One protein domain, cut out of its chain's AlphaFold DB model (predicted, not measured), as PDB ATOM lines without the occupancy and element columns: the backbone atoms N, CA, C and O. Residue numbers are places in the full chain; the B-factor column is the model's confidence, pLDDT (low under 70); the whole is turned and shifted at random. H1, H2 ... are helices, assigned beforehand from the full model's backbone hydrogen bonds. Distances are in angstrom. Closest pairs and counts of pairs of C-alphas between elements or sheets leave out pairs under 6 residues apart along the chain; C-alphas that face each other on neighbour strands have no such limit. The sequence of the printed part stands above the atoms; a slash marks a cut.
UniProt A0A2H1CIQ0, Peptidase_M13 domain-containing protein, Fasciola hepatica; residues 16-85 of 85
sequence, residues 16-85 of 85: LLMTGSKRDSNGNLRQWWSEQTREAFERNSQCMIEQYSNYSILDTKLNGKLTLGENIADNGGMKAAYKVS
ATOM      1  N   LEU A  16      49.055 -12.393 198.164       51.88
ATOM      2  CA  LEU A  16      47.834 -12.700 197.415       51.88
ATOM      3  C   LEU A  16      47.629 -14.203 197.151       51.88
ATOM      4  O   LEU A  16      46.493 -14.658 197.157       51.88
ATOM      5  N   LEU A  17      48.699 -14.989 196.973       58.09
ATOM      6  CA  LEU A  17      48.598 -16.446 196.760       58.09
ATOM      7  C   LEU A  17      48.465 -17.238 198.061       58.09
ATOM      8  O   LEU A  17      47.919 -18.342 198.082       58.09
ATOM      9  N   MET A  18      48.957 -16.670 199.163       56.91
ATOM     10  CA  MET A  18      48.946 -17.323 200.467       56.91
ATOM     11  C   MET A  18      47.539 -17.499 201.042       56.91
ATOM     12  O   MET A  18      47.380 -18.191 202.038       56.91
ATOM     13  N   THR A  19      46.510 -16.879 200.469       59.41
ATOM     14  CA  THR A  19      45.113 -17.092 200.876       59.41
ATOM     15  C   THR A  19      44.530 -18.379 200.291       59.41
ATOM     16  O   THR A  19      43.728 -19.023 200.965       59.41
ATOM     17  N   GLY A  20      44.957 -18.791 199.090       59.06
ATOM     18  CA  GLY A  20      44.528 -20.040 198.452       59.06
ATOM     19  C   GLY A  20      45.108 -21.277 199.141       59.06
ATOM     20  O   GLY A  20      44.374 -22.201 199.478       59.06
ATOM     21  N   SER A  21      46.404 -21.251 199.465       58.22
ATOM     22  CA  SER A  21      47.090 -22.339 200.185       58.22
ATOM     23  C   SER A  21      46.695 -22.471 201.659       58.22
ATOM     24  O   SER A  21      47.084 -23.430 202.317       58.22
ATOM     25  N   LYS A  22      45.919 -21.527 202.203       58.31
ATOM     26  CA  LYS A  22      45.409 -21.585 203.578       58.31
ATOM     27  C   LYS A  22      44.026 -22.215 203.685       58.31
ATOM     28  O   LYS A  22      43.536 -22.325 204.799       58.31
ATOM     29  N   ARG A  23      43.377 -22.597 202.583       64.06
ATOM     30  CA  ARG A  23      42.068 -23.261 202.638       64.06
ATOM     31  C   ARG A  23      42.254 -24.771 202.624       64.06
ATOM     32  O   ARG A  23      42.909 -25.295 201.727       64.06
ATOM     33  N   ASP A  24      41.737 -25.445 203.646       64.69
ATOM     34  CA  ASP A  24      41.628 -26.906 203.653       64.69
ATOM     35  C   ASP A  24      40.495 -27.374 202.714       64.69
ATOM     36  O   ASP A  24      39.777 -26.560 202.126       64.69
ATOM     37  N   SER A  25      40.311 -28.691 202.571       65.12
ATOM     38  CA  SER A  25      39.254 -29.276 201.727       65.12
ATOM     39  C   SER A  25      37.832 -28.872 202.136       65.12
ATOM     40  O   SER A  25      36.906 -29.023 201.346       65.12
ATOM     41  N   ASN A  26      37.658 -28.360 203.358       68.62
ATOM     42  CA  ASN A  26      36.387 -27.914 203.916       68.62
ATOM     43  C   ASN A  26      36.231 -26.381 203.841       68.62
ATOM     44  O   ASN A  26      35.249 -25.835 204.338       68.62
ATOM     45  N   GLY A  27      37.193 -25.675 203.235       65.75
ATOM     46  CA  GLY A  27      37.185 -24.223 203.076       65.75
ATOM     47  C   GLY A  27      37.664 -23.431 204.298       65.75
ATOM     48  O   GLY A  27      37.647 -22.195 204.245       65.75
ATOM     49  N   ASN A  28      38.124 -24.093 205.367       72.25
ATOM     50  CA  ASN A  28      38.613 -23.417 206.570       72.25
ATOM     51  C   ASN A  28      40.013 -22.849 206.353       72.25
ATOM     52  O   ASN A  28      40.866 -23.478 205.729       72.25
ATOM     53  N   LEU A  29      40.272 -21.686 206.953       61.91
ATOM     54  CA  LEU A  29      41.603 -21.090 207.024       61.91
ATOM     55  C   LEU A  29      42.479 -21.870 208.020       61.91
ATOM     56  O   LEU A  29      42.491 -21.570 209.213       61.91
ATOM     57  N   ARG A  30      43.223 -22.867 207.540       65.62
ATOM     58  CA  ARG A  30      44.266 -23.570 208.298       65.62
ATOM     59  C   ARG A  30      45.559 -23.605 207.500       65.62
ATOM     60  O   ARG A  30      45.572 -23.911 206.315       65.62
ATOM     61  N   GLN A  31      46.675 -23.335 208.170       65.94
ATOM     62  CA  GLN A  31      47.996 -23.575 207.600       65.94
ATOM     63  C   GLN A  31      48.255 -25.087 207.587       65.94
ATOM     64  O   GLN A  31      48.636 -25.663 208.601       65.94
ATOM     65  N   TRP A  32      47.983 -25.732 206.450       71.75
ATOM     66  CA  TRP A  32      48.171 -27.174 206.253       71.75
ATOM     67  C   TRP A  32      49.471 -27.519 205.511       71.75
ATOM     68  O   TRP A  32      49.793 -28.691 205.337       71.75
ATOM     69  N   TRP A  33      50.233 -26.507 205.082       75.56
ATOM     70  CA  TRP A  33      51.547 -26.685 204.461       75.56
ATOM     71  C   TRP A  33      52.648 -26.644 205.510       75.56
ATOM     72  O   TRP A  33      52.621 -25.810 206.420       75.56
ATOM     73  N   SER A  34      53.647 -27.511 205.343       82.38
ATOM     74  CA  SER A  34      54.901 -27.381 206.080       82.38
ATOM     75  C   SER A  34      55.615 -26.089 205.681       82.38
ATOM     76  O   SER A  34      55.479 -25.610 204.552       82.38
ATOM     77  N   GLU A  35      56.419 -25.548 206.594       80.38
ATOM     78  CA  GLU A  35      57.169 -24.311 206.352       80.38
ATOM     79  C   GLU A  35      58.083 -24.424 205.124       80.38
ATOM     80  O   GLU A  35      58.107 -23.545 204.268       80.38
ATOM     81  N   GLN A  36      58.726 -25.580 204.955       81.31
ATOM     82  CA  GLN A  36      59.565 -25.888 203.794       81.31
ATOM     83  C   GLN A  36      58.782 -25.817 202.471       81.31
ATOM     84  O   GLN A  36      59.288 -25.306 201.472       81.31
ATOM     85  N   THR A  37      57.539 -26.313 202.459       79.88
ATOM     86  CA  THR A  37      56.667 -26.267 201.272       79.88
ATOM     87  C   THR A  37      56.256 -24.832 200.962       79.88
ATOM     88  O   THR A  37      56.266 -24.425 199.800       79.88
ATOM     89  N   ARG A  38      55.948 -24.044 201.999       80.81
ATOM     90  CA  ARG A  38      55.619 -22.621 201.872       80.81
ATOM     91  C   ARG A  38      56.782 -21.836 201.273       80.81
ATOM     92  O   ARG A  38      56.594 -21.151 200.273       80.81
ATOM     93  N   GLU A  39      57.984 -21.993 201.816       81.69
ATOM     94  CA  GLU A  39      59.180 -21.323 201.301       81.69
ATOM     95  C   GLU A  39      59.493 -21.713 199.854       81.69
ATOM     96  O   GLU A  39      59.822 -20.861 199.028       81.69
ATOM     97  N   ALA A  40      59.393 -23.003 199.518       82.00
ATOM     98  CA  ALA A  40      59.623 -23.467 198.155       82.00
ATOM     99  C   ALA A  40      58.608 -22.858 197.175       82.00
ATOM    100  O   ALA A  40      58.979 -22.425 196.083       82.00
ATOM    101  N   PHE A  41      57.338 -22.785 197.574       82.31
ATOM    102  CA  PHE A  41      56.293 -22.158 196.777       82.31
ATOM    103  C   PHE A  41      56.509 -20.653 196.610       82.31
ATOM    104  O   PHE A  41      56.359 -20.140 195.502       82.31
ATOM    105  N   GLU A  42      56.914 -19.951 197.667       82.88
ATOM    106  CA  GLU A  42      57.240 -18.523 197.612       82.88
ATOM    107  C   GLU A  42      58.405 -18.247 196.662       82.88
ATOM    108  O   GLU A  42      58.287 -17.384 195.792       82.88
ATOM    109  N   ARG A  43      59.488 -19.034 196.747       83.19
ATOM    110  CA  ARG A  43      60.636 -18.917 195.831       83.19
ATOM    111  C   ARG A  43      60.230 -19.115 194.369       83.19
ATOM    112  O   ARG A  43      60.606 -18.321 193.512       83.19
ATOM    113  N   ASN A  44      59.434 -20.143 194.081       84.00
ATOM    114  CA  ASN A  44      58.984 -20.423 192.715       84.00
ATOM    115  C   ASN A  44      58.012 -19.353 192.193       84.00
ATOM    116  O   ASN A  44      58.090 -18.959 191.031       84.00
ATOM    117  N   SER A  45      57.128 -18.849 193.057       84.62
ATOM    118  CA  SER A  45      56.183 -17.780 192.713       84.62
ATOM    119  C   SER A  45      56.906 -16.473 192.383       84.62
ATOM    120  O   SER A  45      56.514 -15.770 191.456       84.62
ATOM    121  N   GLN A  46      57.995 -16.167 193.092       84.62
ATOM    122  CA  GLN A  46      58.812 -14.982 192.832       84.62
ATOM    123  C   GLN A  46      59.453 -15.008 191.434       84.62
ATOM    124  O   GLN A  46      59.390 -14.014 190.714       84.62
ATOM    125  N   CYS A  47      59.972 -16.163 191.007       86.38
ATOM    126  CA  CYS A  47      60.484 -16.364 189.644       86.38
ATOM    127  C   CYS A  47      59.416 -16.052 188.579       86.38
ATOM    128  O   CYS A  47      59.702 -15.370 187.594       86.38
ATOM    129  N   MET A  48      58.165 -16.474 188.795       85.12
ATOM    130  CA  MET A  48      57.072 -16.143 187.877       85.12
ATOM    131  C   MET A  48      56.730 -14.647 187.896       85.12
ATOM    132  O   MET A  48      56.527 -14.064 186.835       85.12
ATOM    133  N   ILE A  49      56.718 -13.984 189.058       86.25
ATOM    134  CA  ILE A  49      56.514 -12.524 189.110       86.25
ATOM    135  C   ILE A  49      57.554 -11.810 188.251       86.25
ATOM    136  O   ILE A  49      57.197 -10.946 187.453       86.25
ATOM    137  N   GLU A  50      58.828 -12.153 188.413       87.25
ATOM    138  CA  GLU A  50      59.932 -11.508 187.705       87.25
ATOM    139  C   GLU A  50      59.869 -11.753 186.204       87.25
ATOM    140  O   GLU A  50      59.960 -10.804 185.425       87.25
ATOM    141  N   GLN A  51      59.635 -13.003 185.801       86.25
ATOM    142  CA  GLN A  51      59.484 -13.364 184.397       86.25
ATOM    143  C   GLN A  51      58.377 -12.540 183.733       86.25
ATOM    144  O   GLN A  51      58.615 -11.898 182.709       86.25
ATOM    145  N   TYR A  52      57.181 -12.524 184.326       86.44
ATOM    146  CA  TYR A  52      56.029 -11.867 183.717       86.44
ATOM    147  C   TYR A  52      56.067 -10.341 183.846       86.44
ATOM    148  O   TYR A  52      55.544  -9.653 182.976       86.44
ATOM    149  N   SER A  53      56.737  -9.794 184.866       89.12
ATOM    150  CA  SER A  53      56.945  -8.341 184.993       89.12
ATOM    151  C   SER A  53      57.948  -7.785 183.979       89.12
ATOM    152  O   SER A  53      58.038  -6.570 183.796       89.12
ATOM    153  N   ASN A  54      58.718  -8.660 183.329       89.62
ATOM    154  CA  ASN A  54      59.650  -8.275 182.278       89.62
ATOM    155  C   ASN A  54      59.000  -8.237 180.883       89.62
ATOM    156  O   ASN A  54      59.633  -7.808 179.921       89.62
ATOM    157  N   TYR A  55      57.743  -8.669 180.757       88.62
ATOM    158  CA  TYR A  55      56.999  -8.554 179.510       88.62
ATOM    159  C   TYR A  55      56.345  -7.173 179.379       88.62
ATOM    160  O   TYR A  55      55.771  -6.637 180.331       88.62
ATOM    161  N   SER A  56      56.396  -6.627 178.165       90.31
ATOM    162  CA  SER A  56      55.696  -5.402 177.778       90.31
ATOM    163  C   SER A  56      54.801  -5.687 176.581       90.31
ATOM    164  O   SER A  56      55.234  -6.321 175.619       90.31
ATOM    165  N   ILE A  57      53.565  -5.201 176.631       89.06
ATOM    166  CA  ILE A  57      52.590  -5.297 175.545       89.06
ATOM    167  C   ILE A  57      52.104  -3.882 175.257       89.06
ATOM    168  O   ILE A  57      51.644  -3.206 176.174       89.06
ATOM    169  N   LEU A  58      52.208  -3.434 173.999       88.81
ATOM    170  CA  LEU A  58      51.786  -2.088 173.577       88.81
ATOM    171  C   LEU A  58      52.360  -0.990 174.499       88.81
ATOM    172  O   LEU A  58      51.622  -0.192 175.073       88.81
ATOM    173  N   ASP A  59      53.677  -1.041 174.727       89.75
ATOM    174  CA  ASP A  59      54.437  -0.151 175.624       89.75
ATOM    175  C   ASP A  59      54.005  -0.146 177.104       89.75
ATOM    176  O   ASP A  59      54.537   0.608 177.918       89.75
ATOM    177  N   THR A  60      53.105  -1.047 177.497       89.00
ATOM    178  CA  THR A  60      52.668  -1.224 178.882       89.00
ATOM    179  C   THR A  60      53.348  -2.444 179.491       89.00
ATOM    180  O   THR A  60      53.219  -3.559 178.984       89.00
ATOM    181  N   LYS A  61      54.061  -2.254 180.608       89.75
ATOM    182  CA  LYS A  61      54.627  -3.371 181.377       89.75
ATOM    183  C   LYS A  61      53.526  -4.167 182.061       89.75
ATOM    184  O   LYS A  61      52.649  -3.604 182.718       89.75
ATOM    185  N   LEU A  62      53.617  -5.485 181.956       89.75
ATOM    186  CA  LEU A  62      52.764  -6.392 182.706       89.75
ATOM    187  C   LEU A  62      53.109  -6.329 184.196       89.75
ATOM    188  O   LEU A  62      54.267  -6.231 184.596       89.75
ATOM    189  N   ASN A  63      52.083  -6.412 185.040       87.38
ATOM    190  CA  ASN A  63      52.265  -6.573 186.475       87.38
ATOM    191  C   ASN A  63      52.276  -8.073 186.799       87.38
ATOM    192  O   ASN A  63      51.219  -8.701 186.934       87.38
ATOM    193  N   GLY A  64      53.472  -8.651 186.927       83.81
ATOM    194  CA  GLY A  64      53.644 -10.077 187.212       83.81
ATOM    195  C   GLY A  64      53.062 -10.508 188.558       83.81
ATOM    196  O   GLY A  64      52.708 -11.670 188.715       83.81
ATOM    197  N   LYS A  65      52.893  -9.586 189.518       85.62
ATOM    198  CA  LYS A  65      52.238  -9.863 190.808       85.62
ATOM    199  C   LYS A  65      50.719  -9.948 190.673       85.62
ATOM    200  O   LYS A  65      50.104 -10.778 191.334       85.62
ATOM    201  N   LEU A  66      50.126  -9.101 189.831       86.00
ATOM    202  CA  LEU A  66      48.683  -9.096 189.572       86.00
ATOM    203  C   LEU A  66      48.243 -10.347 188.801       86.00
ATOM    204  O   LEU A  66      47.198 -10.913 189.092       86.00
ATOM    205  N   THR A  67      49.060 -10.781 187.845       85.56
ATOM    206  CA  THR A  67      48.767 -11.918 186.951       85.56
ATOM    207  C   THR A  67      49.217 -13.269 187.510       85.56
ATOM    208  O   THR A  67      48.971 -14.312 186.915       85.56
ATOM    209  N   LEU A  68      49.858 -13.269 188.679       85.56
ATOM    210  CA  LEU A  68      50.568 -14.419 189.222       85.56
ATOM    211  C   LEU A  68      49.710 -15.681 189.401       85.56
ATOM    212  O   LEU A  68      50.198 -16.779 189.150       85.56
ATOM    213  N   GLY A  69      48.461 -15.532 189.852       81.44
ATOM    214  CA  GLY A  69      47.554 -16.664 190.075       81.44
ATOM    215  C   GLY A  69      47.283 -17.450 188.793       81.44
ATOM    216  O   GLY A  69      47.522 -18.656 188.754       81.44
ATOM    217  N   GLU A  70      46.878 -16.744 187.737       84.62
ATOM    218  CA  GLU A  70      46.632 -17.325 186.412       84.62
ATOM    219  C   GLU A  70      47.925 -17.881 185.803       84.62
ATOM    220  O   GLU A  70      47.958 -19.023 185.357       84.62
ATOM    221  N   ASN A  71      49.041 -17.150 185.913       84.25
ATOM    222  CA  ASN A  71      50.335 -17.611 185.400       84.25
ATOM    223  C   ASN A  71      50.776 -18.950 186.026       84.25
ATOM    224  O   ASN A  71      51.365 -19.786 185.335       84.25
ATOM    225  N   ILE A  72      50.514 -19.162 187.325       84.12
ATOM    226  CA  ILE A  72      50.778 -20.436 188.014       84.12
ATOM    227  C   ILE A  72      49.837 -21.531 187.504       84.12
ATOM    228  O   ILE A  72      50.302 -22.643 187.243       84.12
ATOM    229  N   ALA A  73      48.541 -21.233 187.367       81.00
ATOM    230  CA  ALA A  73      47.547 -22.185 186.880       81.00
ATOM    231  C   ALA A  73      47.878 -22.666 185.458       81.00
ATOM    232  O   ALA A  73      47.943 -23.875 185.225       81.00
ATOM    233  N   ASP A  74      48.208 -21.746 184.551       85.62
ATOM    234  CA  ASP A  74      48.568 -22.038 183.161       85.62
ATOM    235  C   ASP A  74      49.844 -22.879 183.059       85.62
ATOM    236  O   ASP A  74      49.878 -23.910 182.381       85.62
ATOM    237  N   ASN A  75      50.904 -22.494 183.783       84.25
ATOM    238  CA  ASN A  75      52.149 -23.269 183.820       84.25
ATOM    239  C   ASN A  75      51.932 -24.669 184.414       84.25
ATOM    240  O   ASN A  75      52.516 -25.649 183.941       84.25
ATOM    241  N   GLY A  76      51.083 -24.777 185.438       84.56
ATOM    242  CA  GLY A  76      50.676 -26.052 186.022       84.56
ATOM    243  C   GLY A  76      49.921 -26.931 185.024       84.56
ATOM    244  O   GLY A  76      50.268 -28.103 184.862       84.56
ATOM    245  N   GLY A  77      48.944 -26.357 184.320       81.75
ATOM    246  CA  GLY A  77      48.135 -27.026 183.304       81.75
ATOM    247  C   GLY A  77      48.967 -27.533 182.129       81.75
ATOM    248  O   GLY A  77      48.874 -28.708 181.782       81.75
ATOM    249  N   MET A  78      49.859 -26.701 181.579       86.00
ATOM    250  CA  MET A  78      50.769 -27.111 180.499       86.00
ATOM    251  C   MET A  78      51.690 -28.257 180.927       86.00
ATOM    252  O   MET A  78      51.866 -29.229 180.193       86.00
ATOM    253  N   LYS A  79      52.251 -28.185 182.141       84.00
ATOM    254  CA  LYS A  79      53.094 -29.257 182.684       84.00
ATOM    255  C   LYS A  79      52.314 -30.555 182.887       84.00
ATOM    256  O   LYS A  79      52.875 -31.628 182.686       84.00
ATOM    257  N   ALA A  80      51.059 -30.471 183.323       84.56
ATOM    258  CA  ALA A  80      50.199 -31.638 183.473       84.56
ATOM    259  C   ALA A  80      49.865 -32.252 182.107       84.56
ATOM    260  O   ALA A  80      50.040 -33.453 181.944       84.56
ATOM    261  N   ALA A  81      49.489 -31.425 181.125       83.62
ATOM    262  CA  ALA A  81      49.192 -31.847 179.758       83.62
ATOM    263  C   ALA A  81      50.382 -32.566 179.106       83.62
ATOM    264  O   ALA A  81      50.224 -33.667 178.595       83.62
ATOM    265  N   TYR A  82      51.588 -32.001 179.218       84.50
ATOM    266  CA  TYR A  82      52.810 -32.620 178.692       84.50
ATOM    267  C   TYR A  82      53.165 -33.955 179.371       84.50
ATOM    268  O   TYR A  82      53.842 -34.794 178.794       84.50
ATOM    269  N   LYS A  83      52.747 -34.162 180.623       79.75
ATOM    270  CA  LYS A  83      52.995 -35.422 181.341       79.75
ATOM    271  C   LYS A  83      52.021 -36.539 180.968       79.75
ATOM    272  O   LYS A  83      52.314 -37.688 181.285       79.75
ATOM    273  N   VAL A  84      50.860 -36.201 180.408       73.81
ATOM    274  CA  VAL A  84      49.814 -37.169 180.029       73.81
ATOM    275  C   VAL A  84      49.751 -37.423 178.520       73.81
ATOM    276  O   VAL A  84      48.958 -38.257 178.088       73.81
ATOM    277  N   SER A  85      50.569 -36.709 177.742       59.72
ATOM    278  CA  SER A  85      50.878 -36.966 176.331       59.72
ATOM    279  C   SER A  85      52.059 -37.917 176.187       59.72
ATOM    280  O   SER A  85      51.986 -38.808 175.317       59.72
TER     281      SER A  85
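Overview. This is residues 16 to 85 of the 85 residues of the protein "Peptidase_M13 domain-containing protein" of Fasciola hepatica (UniProt A0A2H1CIQ0). Two helices meet about at a right angle: H2 touches the later half of H1 with its first residues, and its far part, residues 76 to 84, sticks out as a free arm. Between them residues 54 to 67 fold back in a loop, and residues 16 to 34 form a long unnamed lead-in to H1. The printed part has 70 residues, with H1 then H2 and no named strand, class all helix; it is loose, with a radius of gyration of the C-alphas of 14.4 A and spans of 43 by 32 by 22 A.

Arrangement. H1, residues 35 to 53, touches H2, residues 68 to 84, with residues 45 to 49 alone. H2 touches it with residues 68 to 72 alone. The closest C-alphas, of Ile 49 and Leu 68, are 6.2 A apart. Their lines are about perpendicular, at 78 degrees. In both helices every O i to N i+4 pair is within hydrogen-bond range.

Along the chain. H1 measures 26.7 A, beginning at C-alpha 35 (57.169, -24.311, 206.352). H2 measures 24.5 A, ending at C-alpha 84 (49.814, -37.169, 180.029).

Size, cuts and confidence. The C-alphas farthest apart, of Asn 26 and Asp 59, are 43.6 A apart. The link from H1 to H2 is long; in it residues 56 to 57 pair antiparallel with 60 to 61. The printed part has no cut. pLDDT is under 70 at residues 16 to 27, 29 to 31 and 85.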